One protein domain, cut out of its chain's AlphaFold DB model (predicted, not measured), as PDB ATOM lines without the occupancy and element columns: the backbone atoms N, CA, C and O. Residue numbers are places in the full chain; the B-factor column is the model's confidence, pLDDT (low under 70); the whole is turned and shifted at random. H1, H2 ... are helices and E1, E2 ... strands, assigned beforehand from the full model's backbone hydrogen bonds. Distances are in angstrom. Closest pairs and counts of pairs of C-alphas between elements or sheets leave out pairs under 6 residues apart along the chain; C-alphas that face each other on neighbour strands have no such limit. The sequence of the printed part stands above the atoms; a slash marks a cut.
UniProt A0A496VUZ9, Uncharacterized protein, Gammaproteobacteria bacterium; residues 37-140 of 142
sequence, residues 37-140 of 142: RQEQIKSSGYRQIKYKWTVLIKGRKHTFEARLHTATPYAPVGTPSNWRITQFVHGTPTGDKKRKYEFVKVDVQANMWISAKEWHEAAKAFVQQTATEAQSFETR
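AT A GLANCE: This is residues 37 to 140 of the 142 residues of an uncharacterized protein of Gammaproteobacteria bacterium (UniProt A0A496VUZ9). One twisted sheet of six antiparallel strands makes a long wall, with two short helices, H1 and H2, packed together at its E5 and E6 end. The links of residues 70 to 81 and 90 to 98 reach opposite ends of the longest axis. The printed part has 104 residues, with six named strands and two named helices that follow along the chain as E1 E2 E3 E4 E5 E6 H1 H2; the order across the sheet is E1 - E2 - E3 - E4 - E5 - E6, all antiparallel, and the class is mixed, helices and strands. The whole is only just loose, close to compact, with a radius of gyration of the C-alphas of 15.8 A and spans of 50 by 35 by 27 A.

IN THESE COORDINATES: E1, residues 37 to 41, begins at C-alpha 37 (269.034, 389.602, 576.473). E2, 47 to 57, is 31.3 A long; E3, 60 to 69, 29.1 A; E4, 82 to 89, 23.3 A; E5, 99 to 105, 19.7 A. E6 is residues 111 to 115. H1, 116 to 127, is 16.4 A long; H2, 133 to 138, ends at C-alpha 138 (277.539, 392.502, 601.363).

HOW THE PARTS SIT: The strands form a meander, each the antiparallel neighbour of the one before, with edge strands E1 and E6. Within hydrogen-bond range are N 38 and O 50 of E1 and E2, 2.8 A; N 51 and O 66 of E2 and E3, 2.8 A; N 65 and O 86 of E3 and E4, 2.8 A; N 101 and O 87 of E4 and E5, 2.8 A; and N 102 and O 114 of E5 and E6, 2.9 A. H1 stands up from the sheet at 44 degrees. H2 only grazes the sheet with residues 137 to 138. H1 and H2 touch at a steep tilt of 56 degrees, opposite ways; their closest C-alphas, Ala 122 and Gln 135, are 4.7 A apart. In H1 and H2 every O i to N i+4 pair is within hydrogen-bond range.

THE WHOLE: The C-alphas farthest apart, Val 77 and Thr 94, are 51.6 A apart. The printed part has no cut; E3 to E4 is a long link. pLDDT is under 70 at residues 107 to 109 and 134 to 140.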
ATOM      1  N   ARG A  37     267.589 389.349 576.518       93.44
ATOM      2  CA  ARG A  37     269.034 389.602 576.473       93.44
ATOM      3  C   ARG A  37     269.310 390.950 575.809       93.44
ATOM      4  O   ARG A  37     268.790 391.238 574.735       93.44
ATOM      5  N   GLN A  38     270.134 391.776 576.440       94.25
ATOM      6  CA  GLN A  38     270.623 393.041 575.892       94.25
ATOM      7  C   GLN A  38     272.112 393.179 576.170       94.25
ATOM      8  O   GLN A  38     272.543 393.050 577.314       94.25
ATOM      9  N   GLU A  39     272.882 393.488 575.140       94.00
ATOM     10  CA  GLU A  39     274.330 393.632 575.222       94.00
ATOM     11  C   GLU A  39     274.734 395.064 574.885       94.00
ATOM     12  O   GLU A  39     274.171 395.683 573.985       94.00
ATOM     13  N   GLN A  40     275.667 395.610 575.659       92.94
ATOM     14  CA  GLN A  40     276.159 396.971 575.484       92.94
ATOM     15  C   GLN A  40     277.635 397.057 575.868       92.94
ATOM     16  O   GLN A  40     278.060 396.461 576.859       92.94
ATOM     17  N   ILE A  41     278.398 397.857 575.129       91.69
ATOM     18  CA  ILE A  41     279.702 398.341 575.584       91.69
ATOM     19  C   ILE A  41     279.454 399.567 576.460       91.69
ATOM     20  O   ILE A  41     278.719 400.482 576.085       91.69
ATOM     21  N   LYS A  42     280.004 399.563 577.672       89.25
ATOM     22  CA  LYS A  42     279.895 400.680 578.611       89.25
ATOM     23  C   LYS A  42     280.985 401.705 578.324       89.25
ATOM     24  O   LYS A  42     282.002 401.391 577.719       89.25
ATOM     25  N   SER A  43     280.774 402.939 578.775       82.69
ATOM     26  CA  SER A  43     281.678 404.067 578.516       82.69
ATOM     27  C   SER A  43     283.117 403.826 578.980       82.69
ATOM     28  O   SER A  43     284.044 404.347 578.377       82.69
ATOM     29  N   SER A  44     283.323 403.002 580.009       80.25
ATOM     30  CA  SER A  44     284.648 402.584 580.483       80.25
ATOM     31  C   SER A  44     285.231 401.375 579.730       80.25
ATOM     32  O   SER A  44     286.178 400.747 580.198       80.25
ATOM     33  N   GLY A  45     284.663 401.023 578.575       82.12
ATOM     34  CA  GLY A  45     285.189 400.025 577.644       82.12
ATOM     35  C   GLY A  45     284.855 398.570 577.974       82.12
ATOM     36  O   GLY A  45     285.128 397.698 577.156       82.12
ATOM     37  N   TYR A  46     284.252 398.276 579.132       85.94
ATOM     38  CA  TYR A  46     283.815 396.911 579.434       85.94
ATOM     39  C   TYR A  46     282.497 396.567 578.737       85.94
ATOM     40  O   TYR A  46     281.624 397.416 578.531       85.94
ATOM     41  N   ARG A  47     282.327 395.286 578.410       90.12
ATOM     42  CA  ARG A  47     281.096 394.737 577.850       90.12
ATOM     43  C   ARG A  47     280.168 394.321 578.981       90.12
ATOM     44  O   ARG A  47     280.585 393.670 579.934       90.12
ATOM     45  N   GLN A  48     278.898 394.692 578.875       93.06
ATOM     46  CA  GLN A  48     277.857 394.271 579.801       93.06
ATOM     47  C   GLN A  48     276.758 393.523 579.056       93.06
ATOM     48  O   GLN A  48     276.117 394.084 578.164       93.06
ATOM     49  N   ILE A  49     276.466 392.305 579.502       93.94
ATOM     50  CA  ILE A  49     275.327 391.516 579.032       93.94
ATOM     51  C   ILE A  49     274.271 391.520 580.133       93.94
ATOM     52  O   ILE A  49     274.527 391.099 581.258       93.94
ATOM     53  N   LYS A  50     273.085 392.044 579.831       95.38
ATOM     54  CA  LYS A  50     271.944 392.140 580.743       95.38
ATOM     55  C   LYS A  50     270.857 391.164 580.308       95.38
ATOM     56  O   LYS A  50     270.332 391.286 579.205       95.38
ATOM     57  N   TYR A  51     270.458 390.294 581.220       95.62
ATOM     58  CA  TYR A  51     269.288 389.435 581.115       95.62
ATOM     59  C   TYR A  51     268.184 389.974 582.013       95.62
ATOM     60  O   TYR A  51     268.439 390.345 583.161       95.62
ATOM     61  N   LYS A  52     266.957 390.036 581.503       96.56
ATOM     62  CA  LYS A  52     265.801 390.522 582.258       96.56
ATOM     63  C   LYS A  52     264.595 389.630 582.044       96.56
ATOM     64  O   LYS A  52     264.198 389.383 580.911       96.56
ATOM     65  N   TRP A  53     263.974 389.202 583.133       96.19
ATOM     66  CA  TRP A  53     262.752 388.406 583.084       96.19
ATOM     67  C   TRP A  53     261.829 388.754 584.242       96.19
ATOM     68  O   TRP A  53     262.211 389.412 585.210       96.19
ATOM     69  N   THR A  54     260.568 388.365 584.112       95.06
ATOM     70  CA  THR A  54     259.552 388.552 585.142       95.06
ATOM     71  C   THR A  54     258.855 387.227 585.398       95.06
ATOM     72  O   THR A  54     258.577 386.488 584.459       95.06
ATOM     73  N   VAL A  55     258.566 386.954 586.665       93.00
ATOM     74  CA  VAL A  55     257.778 385.808 587.125       93.00
ATOM     75  C   VAL A  55     256.746 386.262 588.151       93.00
ATOM     76  O   VAL A  55     256.887 387.326 588.766       93.00
ATOM     77  N   LEU A  56     255.707 385.452 588.337       92.31
ATOM     78  CA  LEU A  56     254.774 385.591 589.448       92.31
ATOM     79  C   LEU A  56     255.187 384.628 590.561       92.31
ATOM     80  O   LEU A  56     255.250 383.423 590.344       92.31
ATOM     81  N   ILE A  57     255.460 385.155 591.753       89.56
ATOM     82  CA  ILE A  57     255.763 384.367 592.951       89.56
ATOM     83  C   ILE A  57     254.682 384.700 593.969       89.56
ATOM     84  O   ILE A  57     254.521 385.863 594.335       89.56
ATOM     85  N   LYS A  58     253.905 383.697 594.394       88.81
ATOM     86  CA  LYS A  58     252.765 383.879 595.318       88.81
ATOM     87  C   LYS A  58     251.807 385.000 594.864       88.81
ATOM     88  O   LYS A  58     251.421 385.857 595.650       88.81
ATOM     89  N   GLY A  59     251.490 385.045 593.565       87.25
ATOM     90  CA  GLY A  59     250.604 386.056 592.966       87.25
ATOM     91  C   GLY A  59     251.209 387.460 592.825       87.25
ATOM     92  O   GLY A  59     250.569 388.355 592.278       87.25
ATOM     93  N   ARG A  60     252.452 387.671 593.265       89.38
ATOM     94  CA  ARG A  60     253.151 388.954 593.171       89.38
ATOM     95  C   ARG A  60     254.117 388.950 591.997       89.38
ATOM     96  O   ARG A  60     254.760 387.944 591.721       89.38
ATOM     97  N   LYS A  61     254.252 390.082 591.307       94.44
ATOM     98  CA  LYS A  61     255.205 390.245 590.201       94.44
ATOM     99  C   LYS A  61     256.616 390.470 590.742       94.44
ATOM    100  O   LYS A  61     256.853 391.416 591.495       94.44
ATOM    101  N   HIS A  62     257.551 389.631 590.314       95.31
ATOM    102  CA  HIS A  62     258.980 389.759 590.582       95.31
ATOM    103  C   HIS A  62     259.707 389.920 589.251       95.31
ATOM    104  O   HIS A  62     259.569 389.085 588.360       95.31
ATOM    105  N   THR A  63     260.475 390.995 589.103       96.94
ATOM    106  CA  THR A  63     261.361 391.182 587.950       96.94
ATOM    107  C   THR A  63     262.791 390.951 588.391       96.94
ATOM    108  O   THR A  63     263.227 391.538 589.375       96.94
ATOM    109  N   PHE A  64     263.521 390.140 587.644       96.88
ATOM    110  CA  PHE A  64     264.931 389.877 587.867       96.88
ATOM    111  C   PHE A  64     265.752 390.528 586.761       96.88
ATOM    112  O   PHE A  64     265.334 390.577 585.602       96.88
ATOM    113  N   GLU A  65     266.914 391.046 587.138       97.06
ATOM    114  CA  GLU A  65     267.935 391.532 586.221       97.06
ATOM    115  C   GLU A  65     269.272 390.896 586.595       97.06
ATOM    116  O   GLU A  65     269.798 391.167 587.671       97.06
ATOM    117  N   ALA A  66     269.825 390.080 585.701       95.75
ATOM    118  CA  ALA A  66     271.170 389.531 585.822       95.75
ATOM    119  C   ALA A  66     272.093 390.263 584.847       95.75
ATOM    120  O   ALA A  66     271.775 390.387 583.664       95.75
ATOM    121  N   ARG A  67     273.214 390.791 585.331       95.19
ATOM    122  CA  ARG A  67     274.186 391.524 584.517       95.19
ATOM    123  C   ARG A  67     275.551 390.883 584.661       95.19
ATOM    124  O   ARG A  67     276.085 390.875 585.764       95.19
ATOM    125  N   LEU A  68     276.093 390.401 583.553       93.12
ATOM    126  CA  LEU A  68     277.484 389.995 583.438       93.12
ATOM    127  C   LEU A  68     278.285 391.206 582.967       93.12
ATOM    128  O   LEU A  68     277.986 391.742 581.897       93.12
ATOM    129  N   HIS A  69     279.268 391.646 583.744       90.56
ATOM    130  CA  HIS A  69     280.250 392.630 583.295       90.56
ATOM    131  C   HIS A  69     281.565 391.911 583.013       90.56
ATOM    132  O   HIS A  69     282.055 391.141 583.835       90.56
ATOM    133  N   THR A  70     282.130 392.147 581.833       86.44
ATOM    134  CA  THR A  70     283.474 391.670 581.521       86.44
ATOM    135  C   THR A  70     284.516 392.534 582.213       86.44
ATOM    136  O   THR A  70     284.236 393.666 582.612       86.44
ATOM    137  N   ALA A  71     285.748 392.033 582.271       82.88
ATOM    138  CA  ALA A  71     286.898 392.853 582.614       82.88
ATOM    139  C   ALA A  71     286.951 394.124 581.741       82.88
ATOM    140  O   ALA A  71     286.558 394.114 580.566       82.88
ATOM    141  N   THR A  72     287.413 395.227 582.331       81.50
ATOM    142  CA  THR A  72     287.730 396.444 581.578       81.50
ATOM    143  C   THR A  72     288.960 396.200 580.698       81.50
ATOM    144  O   THR A  72     289.790 395.358 581.041       81.50
ATOM    145  N   PRO A  73     289.129 396.941 579.588       77.94
ATOM    146  CA  PRO A  73     290.268 396.747 578.683       77.94
ATOM    147  C   PRO A  73     291.647 396.873 579.348       77.94
ATOM    148  O   PRO A  73     292.607 396.275 578.880       77.94
ATOM    149  N   TYR A  74     291.736 397.634 580.442       80.06
ATOM    150  CA  TYR A  74     292.971 397.873 581.194       80.06
ATOM    151  C   TYR A  74     293.057 397.067 582.497       80.06
ATOM    152  O   TYR A  74     293.953 397.303 583.306       80.06
ATOM    153  N   ALA A  75     292.110 396.159 582.747       80.69
ATOM    154  CA  ALA A  75     292.191 395.281 583.903       80.69
ATOM    155  C   ALA A  75     293.392 394.329 583.759       80.69
ATOM    156  O   ALA A  75     293.712 393.919 582.638       80.69
ATOM    157  N   PRO A  76     294.038 393.931 584.869       83.69
ATOM    158  CA  PRO A  76     295.073 392.908 584.838       83.69
ATOM    159  C   PRO A  76     294.609 391.652 584.091       83.69
ATOM    160  O   PRO A  76     293.454 391.226 584.214       83.69
ATOM    161  N   VAL A  77     295.523 391.048 583.332       80.50
ATOM    162  CA  VAL A  77     295.260 389.788 582.625       80.50
ATOM    163  C   VAL A  77     294.779 388.740 583.631       80.50
ATOM    164  O   VAL A  77     295.372 388.574 584.693       80.50
ATOM    165  N   GLY A  78     293.682 388.054 583.304       80.31
ATOM    166  CA  GLY A  78     293.062 387.064 584.189       80.31
ATOM    167  C   GLY A  78     291.983 387.616 585.124       80.31
ATOM    168  O   GLY A  78     291.399 386.838 585.871       80.31
ATOM    169  N   THR A  79     291.665 388.917 585.066       81.06
ATOM    170  CA  THR A  79     290.512 389.471 585.798       81.06
ATOM    171  C   THR A  79     289.222 388.777 585.337       81.06
ATOM    172  O   THR A  79     288.877 388.866 584.152       81.06
ATOM    173  N   PRO A  80     288.498 388.075 586.230       83.50
ATOM    174  CA  PRO A  80     287.284 387.372 585.852       83.50
ATOM    175  C   PRO A  80     286.152 388.359 585.549       83.50
ATOM    176  O   PRO A  80     286.139 389.501 586.012       83.50
ATOM    177  N   SER A  81     285.179 387.904 584.763       86.19
ATOM    178  CA  SER A  81     283.913 388.627 584.621       86.19
ATOM    179  C   SER A  81     283.100 388.482 585.903       86.19
ATOM    180  O   SER A  81     283.182 387.440 586.548       86.19
ATOM    181  N   ASN A  82     282.298 389.491 586.239       88.12
ATOM    182  CA  ASN A  82     281.489 389.475 587.450       88.12
ATOM    183  C   ASN A  82     279.992 389.623 587.168       88.12
ATOM    184  O   ASN A  82     279.553 390.340 586.261       88.12
ATOM    185  N   TRP A  83     279.192 388.975 587.999       92.12
ATOM    186  CA  TRP A  83     277.743 388.975 587.953       92.12
ATOM    187  C   TRP A  83     277.139 389.872 589.017       92.12
ATOM    188  O   TRP A  83     277.405 389.747 590.210       92.12
ATOM    189  N   ARG A  84     276.196 390.708 588.593       93.12
ATOM    190  CA  ARG A  84     275.283 391.415 589.487       93.12
ATOM    191  C   ARG A  84     273.858 390.969 589.233       93.12
ATOM    192  O   ARG A  84     273.360 391.118 588.116       93.12
ATOM    193  N   ILE A  85     273.192 390.494 590.278       95.06
ATOM    194  CA  ILE A  85     271.797 390.074 590.204       95.06
ATOM    195  C   ILE A  85     270.943 390.984 591.075       95.06
ATOM    196  O   ILE A  85     271.165 391.112 592.275       95.06
ATOM    197  N   THR A  86     269.927 391.575 590.465       96.12
ATOM    198  CA  THR A  86     268.962 392.436 591.134       96.12
ATOM    199  C   THR A  86     267.567 391.829 591.031       96.12
ATOM    200  O   THR A  86     267.125 391.456 589.944       96.12
ATOM    201  N   GLN A  87     266.832 391.811 592.139       96.69
ATOM    202  CA  GLN A  87     265.409 391.484 592.168       96.69
ATOM    203  C   GLN A  87     264.584 392.734 592.478       96.69
ATOM    204  O   GLN A  87     264.871 393.493 593.401       96.69
ATOM    205  N   PHE A  88     263.503 392.919 591.731       96.44
ATOM    206  CA  PHE A  88     262.474 393.915 591.981       96.44
ATOM    207  C   PHE A  88     261.175 393.215 592.354       96.44
ATOM    208  O   PHE A  88     260.534 392.582 591.513       96.44
ATOM    209  N   VAL A  89     260.767 393.378 593.605       95.50
ATOM    210  CA  VAL A  89     259.465 392.941 594.098       95.50
ATOM    211  C   VAL A  89     258.494 394.093 593.869       95.50
ATOM    212  O   VAL A  89     258.628 395.149 594.489       95.50
ATOM    213  N   HIS A  90     257.559 393.941 592.931       92.88
ATOM    214  CA  HIS A  90     256.631 395.020 592.575       92.88
ATOM    215  C   HIS A  90     255.650 395.293 593.712       92.88
ATOM    216  O   HIS A  90     255.405 394.424 594.547       92.88
ATOM    217  N   GLY A  91     255.125 396.513 593.776       89.62
ATOM    218  CA  GLY A  91     254.097 396.862 594.752       89.62
ATOM    219  C   GLY A  91     252.772 396.144 594.501       89.62
ATOM    220  O   GLY A  91     252.576 395.553 593.437       89.62
ATOM    221  N   THR A  92     251.869 396.202 595.473       85.19
ATOM    222  CA  THR A  92     250.479 395.757 595.312       85.19
ATOM    223  C   THR A  92     249.556 396.974 595.232       85.19
ATOM    224  O   THR A  92     249.887 398.026 595.786       85.19
ATOM    225  N   PRO A  93     248.369 396.852 594.608       79.75
ATOM    226  CA  PRO A  93     247.346 397.898 594.674       79.75
ATOM    227  C   PRO A  93     246.920 398.236 596.112       79.75
ATOM    228  O   PRO A  93     246.498 399.351 596.385       79.75
ATOM    229  N   THR A  94     247.075 397.286 597.040       79.69
ATOM    230  CA  THR A  94     246.730 397.420 598.463       79.69
ATOM    231  C   THR A  94     247.748 398.211 599.294       79.69
ATOM    232  O   THR A  94     247.562 398.345 600.498       79.69
ATOM    233  N   GLY A  95     248.804 398.752 598.675       82.19
ATOM    234  CA  GLY A  95     249.702 399.724 599.312       82.19
ATOM    235  C   GLY A  95     251.134 399.249 599.552       82.19
ATOM    236  O   GLY A  95     251.964 400.042 600.006       82.19
ATOM    237  N   ASP A  96     251.483 398.006 599.208       89.19
ATOM    238  CA  ASP A  96     252.880 397.592 599.295       89.19
ATOM    239  C   ASP A  96     253.734 398.375 598.300       89.19
ATOM    240  O   ASP A  96     253.470 398.389 597.097       89.19
ATOM    241  N   LYS A  97     254.833 398.953 598.780       90.62
ATOM    242  CA  LYS A  97     255.804 399.633 597.919       90.62
ATOM    243  C   LYS A  97     256.660 398.628 597.148       90.62
ATOM    244  O   LYS A  97     256.912 397.504 597.594       90.62
ATOM    245  N   LYS A  98     257.154 399.064 595.989       91.81
ATOM    246  CA  LYS A  98     258.172 398.332 595.231       91.81
ATOM    247  C   LYS A  98     259.452 398.235 596.065       91.81
ATOM    248  O   LYS A  98     259.940 399.249 596.557       91.81
ATOM    249  N   ARG A  99     260.013 397.033 596.179       94.50
ATOM    250  CA  ARG A  99     261.281 396.774 596.878       94.50
ATOM    251  C   ARG A  99     262.331 396.271 595.899       94.50
ATOM    252  O   ARG A  99     262.003 395.617 594.906       94.50
ATOM    253  N   LYS A 100     263.586 396.615 596.167       95.88
ATOM    254  CA  LYS A 100     264.741 396.237 595.356       95.88
ATOM    255  C   LYS A 100     265.733 395.501 596.245       95.88
ATOM    256  O   LYS A 100     266.078 396.013 597.308       95.88
ATOM    257  N   TYR A 101     266.192 394.354 595.771       94.44
ATOM    258  CA  TYR A 101     267.164 393.508 596.446       94.44
ATOM    259  C   TYR A 101     268.328 393.204 595.508       94.44
ATOM    260  O   TYR A 101     268.151 393.174 594.288       94.44
ATOM    261  N   GLU A 102     269.501 392.984 596.077       93.62
ATOM    262  CA  GLU A 102     270.699 392.535 595.373       93.62
ATOM    263  C   GLU A 102     271.079 391.155 595.921       93.62
ATOM    264  O   GLU A 102     270.948 390.900 597.119       93.62
ATOM    265  N   PHE A 103     271.495 390.254 595.034       92.75
ATOM    266  CA  PHE A 103     272.000 388.941 595.422       92.75
ATOM    267  C   PHE A 103     273.497 389.052 595.683       92.75
ATOM    268  O   PHE A 103     274.244 389.471 594.793       92.75
ATOM    269  N   VAL A 104     273.920 388.690 596.886       86.50
ATOM    270  CA  VAL A 104     275.305 388.829 597.340       86.50
ATOM    271  C   VAL A 104     275.850 387.493 597.814       86.50
ATOM    272  O   VAL A 104     275.097 386.627 598.276       86.50
ATOM    273  N   LYS A 105     277.166 387.344 597.692       82.38
ATOM    274  CA  LYS A 105     277.902 386.190 598.192       82.38
ATOM    275  C   LYS A 105     278.368 386.479 599.617       82.38
ATOM    276  O   LYS A 105     279.225 387.335 599.815       82.38
ATOM    277  N   VAL A 106     277.809 385.769 600.593       71.94
ATOM    278  CA  VAL A 106     278.156 385.963 602.008       71.94
ATOM    279  C   VAL A 106     279.415 385.174 602.342       71.94
ATOM    280  O   VAL A 106     280.378 385.729 602.855       71.94
ATOM    281  N   ASP A 107     279.465 383.902 601.957       67.62
ATOM    282  CA  ASP A 107     280.645 383.054 602.110       67.62
ATOM    283  C   ASP A 107     280.769 382.063 600.931       67.62
ATOM    284  O   ASP A 107     280.201 382.271 599.857       67.62
ATOM    285  N   VAL A 108     281.593 381.018 601.064       65.25
ATOM    286  CA  VAL A 108     281.807 380.024 599.995       65.25
ATOM    287  C   VAL A 108     280.547 379.186 599.722       65.25
ATOM    288  O   VAL A 108     280.396 378.672 598.615       65.25
ATOM    289  N   GLN A 109     279.643 379.064 600.694       62.50
ATOM    290  CA  GLN A 109     278.492 378.157 600.691       62.50
ATOM    291  C   GLN A 109     277.136 378.880 600.797       62.50
ATOM    292  O   GLN A 109     276.101 378.262 600.554       62.50
ATOM    293  N   ALA A 110     277.122 380.176 601.116       74.62
ATOM    294  CA  ALA A 110     275.921 380.953 601.378       74.62
ATOM    295  C   ALA A 110     275.816 382.197 600.488       74.62
ATOM    296  O   ALA A 110     276.710 383.046 600.413       74.62
ATOM    297  N   ASN A 111     274.639 382.331 599.878       84.81
ATOM    298  CA  ASN A 111     274.219 383.495 599.114       84.81
ATOM    299  C   ASN A 111     272.934 384.045 599.721       84.81
ATOM    300  O   ASN A 111     272.081 383.275 600.168       84.81
ATOM    301  N   MET A 112     272.755 385.362 599.691       88.88
ATOM    302  CA  MET A 112     271.549 385.967 600.245       88.88
ATOM    303  C   MET A 112     271.047 387.149 599.422       88.88
ATOM    304  O   MET A 112     271.790 387.787 598.678       88.88
ATOM    305  N   TRP A 113     269.756 387.439 599.574       90.69
ATOM    306  CA  TRP A 113     269.149 388.665 599.075       90.69
ATOM    307  C   TRP A 113     269.200 389.723 600.171       90.69
ATOM    308  O   TRP A 113     268.525 389.574 601.186       90.69
ATOM    309  N   ILE A 114     269.945 390.801 599.943       90.31
ATOM    310  CA  ILE A 114     269.932 391.986 600.811       90.31
ATOM    311  C   ILE A 114     269.185 393.124 600.130       90.31
ATOM    312  O   ILE A 114     269.051 393.149 598.900       90.31
ATOM    313  N   SER A 115     268.662 394.078 600.894       92.12
ATOM    314  CA  SER A 115     268.032 395.250 600.296       92.12
ATOM    315  C   SER A 115     269.067 396.075 599.524       92.12
ATOM    316  O   SER A 115     270.242 396.156 599.873       92.12
ATOM    317  N   ALA A 116     268.629 396.757 598.465       88.12
ATOM    318  CA  ALA A 116     269.524 397.634 597.711       88.12
ATOM    319  C   ALA A 116     270.061 398.813 598.543       88.12
ATOM    320  O   ALA A 116     271.054 399.419 598.147       88.12
ATOM    321  N   LYS A 117     269.390 399.148 599.655       88.00
ATOM    322  CA  LYS A 117     269.854 400.150 600.614       88.00
ATOM    323  C   LYS A 117     271.068 399.620 601.377       88.00
ATOM    324  O   LYS A 117     272.115 400.249 601.293       88.00
ATOM    325  N   GLU A 118     270.937 398.456 602.016       87.25
ATOM    326  CA  GLU A 118     272.034 397.784 602.737       87.25
ATOM    327  C   GLU A 118     273.241 397.591 601.815       87.25
ATOM    328  O   GLU A 118     274.337 398.042 602.125       87.25
ATOM    329  N   TRP A 119     273.013 397.084 600.597       87.44
ATOM    330  CA  TRP A 119     274.077 396.932 599.601       87.44
ATOM    331  C   TRP A 119     274.813 398.246 599.294       87.44
ATOM    332  O   TRP A 119     276.034 398.264 599.148       87.44
ATOM    333  N   HIS A 120     274.089 399.364 599.158       84.06
ATOM    334  CA  HIS A 120     274.705 400.656 598.849       84.06
ATOM    335  C   HIS A 120     275.484 401.224 600.039       84.06
ATOM    336  O   HIS A 120     276.555 401.797 599.844       84.06
ATOM    337  N   GLU A 121     274.964 401.054 601.254       85.81
ATOM    338  CA  GLU A 121     275.643 401.444 602.492       85.81
ATOM    339  C   GLU A 121     276.938 400.646 602.674       85.81
ATOM    340  O   GLU A 121     277.994 401.247 602.884       85.81
ATOM    341  N   ALA A 122     276.892 399.330 602.466       81.06
ATOM    342  CA  ALA A 122     278.062 398.461 602.486       81.06
ATOM    343  C   ALA A 122     279.088 398.828 601.402       81.06
ATOM    344  O   ALA A 122     280.274 398.978 601.694       81.06
ATOM    345  N   ALA A 123     278.645 399.050 600.157       80.44
ATOM    346  CA  ALA A 123     279.522 399.451 599.054       80.44
ATOM    347  C   ALA A 123     280.222 400.785 599.333       80.44
ATOM    348  O   ALA A 123     281.415 400.934 599.069       80.44
ATOM    349  N   LYS A 124     279.491 401.749 599.899       84.69
ATOM    350  CA  LYS A 124     280.052 403.037 600.301       84.69
ATOM    351  C   LYS A 124     281.088 402.866 601.413       84.69
ATOM    352  O   LYS A 124     282.180 403.410 601.281       84.69
ATOM    353  N   ALA A 125     280.773 402.105 602.461       79.38
ATOM    354  CA  ALA A 125     281.693 401.853 603.570       79.38
ATOM    355  C   ALA A 125     282.968 401.130 603.102       79.38
ATOM    356  O   ALA A 125     284.067 401.478 603.525       79.38
ATOM    357  N   PHE A 126     282.848 400.188 602.163       80.50
ATOM    358  CA  PHE A 126     283.994 399.473 601.598       80.50
ATOM    359  C   PHE A 126     284.926 400.411 600.825       80.50
ATOM    360  O   PHE A 126     286.131 400.425 601.064       80.50
ATOM    361  N   VAL A 127     284.368 401.257 599.952       79.50
ATOM    362  CA  VAL A 127     285.143 402.273 599.218       79.50
ATOM    363  C   VAL A 127     285.807 403.271 600.173       79.50
ATOM    364  O   VAL A 127     286.912 403.734 599.907       79.50
ATOM    365  N   GLN A 128     285.156 403.582 601.295       84.06
ATOM    366  CA  GLN A 128     285.685 404.461 602.340       84.06
ATOM    367  C   GLN A 128     286.649 403.761 603.312       84.06
ATOM    368  O   GLN A 128     287.164 404.426 604.204       84.06
ATOM    369  N   GLN A 129     286.902 402.456 603.148       81.88
ATOM    370  CA  GLN A 129     287.718 401.633 604.052       81.88
ATOM    371  C   GLN A 129     287.214 401.622 605.510       81.88
ATOM    372  O   GLN A 129     287.981 401.410 606.444       81.88
ATOM    373  N   THR A 130     285.911 401.828 605.708       83.31
ATOM    374  CA  THR A 130     285.230 401.823 607.014       83.31
ATOM    375  C   THR A 130     284.223 400.680 607.152       83.31
ATOM    376  O   THR A 130     283.470 400.637 608.124       83.31
ATOM    377  N   ALA A 131     284.182 399.762 606.182       72.69
ATOM    378  CA  ALA A 131     283.289 398.611 606.215       72.69
ATOM    379  C   ALA A 131     283.601 397.688 607.397       72.69
ATOM    380  O   ALA A 131     284.750 397.313 607.627       72.69
ATOM    381  N   THR A 132     282.553 397.254 608.091       77.69
ATOM    382  CA  THR A 132     282.639 396.110 609.002       77.69
ATOM    383  C   THR A 132     282.857 394.811 608.216       77.69
ATOM    384  O   THR A 132     282.688 394.765 606.992       77.69
ATOM    385  N   GLU A 133     283.206 393.719 608.904       70.88
ATOM    386  CA  GLU A 133     283.329 392.401 608.264       70.88
ATOM    387  C   GLU A 133     282.028 391.997 607.553       70.88
ATOM    388  O   GLU A 133     282.063 391.626 606.382       70.88
ATOM    389  N   ALA A 134     280.875 392.181 608.206       66.25
ATOM    390  CA  ALA A 134     279.554 391.928 607.623       66.25
ATOM    391  C   ALA A 134     279.322 392.730 606.327       66.25
ATOM    392  O   ALA A 134     278.982 392.162 605.289       66.25
ATOM    393  N   GLN A 135     279.609 394.035 606.347       63.88
ATOM    394  CA  GLN A 135     279.466 394.903 605.173       63.88
ATOM    395  C   GLN A 135     280.440 394.531 604.050       63.88
ATOM    396  O   GLN A 135     280.119 394.648 602.869       63.88
ATOM    397  N   SER A 136     281.628 394.035 604.391       64.12
ATOM    398  CA  SER A 136     282.591 393.575 603.392       64.12
ATOM    399  C   SER A 136     282.047 392.390 602.590       64.12
ATOM    400  O   SER A 136     282.280 392.322 601.382       64.12
ATOM    401  N   PHE A 137     281.266 391.498 603.208       62.34
ATOM    402  CA  PHE A 137     280.578 390.412 602.502       62.34
ATOM    403  C   PHE A 137     279.421 390.915 601.629       62.34
ATOM    404  O   PHE A 137     279.263 390.475 600.494       62.34
ATOM    405  N   GLU A 138     278.671 391.912 602.094       64.50
ATOM    406  CA  GLU A 138     277.539 392.502 601.363       64.50
ATOM    407  C   GLU A 138     277.938 393.200 600.049       64.50
ATOM    408  O   GLU A 138     277.099 393.426 599.177       64.50
ATOM    409  N   THR A 139     279.224 393.508 599.855       63.03
ATOM    410  CA  THR A 139     279.739 394.061 598.588       63.03
ATOM    411  C   THR A 139     280.194 393.006 597.585       63.03
ATOM    412  O   THR A 139     280.395 393.331 596.410       63.03
ATOM    413  N   ARG A 140     280.342 391.744 598.009       67.31
ATOM    414  CA  ARG A 140     280.876 390.674 597.163       67.31
ATOM    415  C   ARG A 140     279.826 390.215 596.161       67.31
ATOM    416  O   ARG A 140     278.846 389.542 596.483       67.31
TER     417      ARG A 140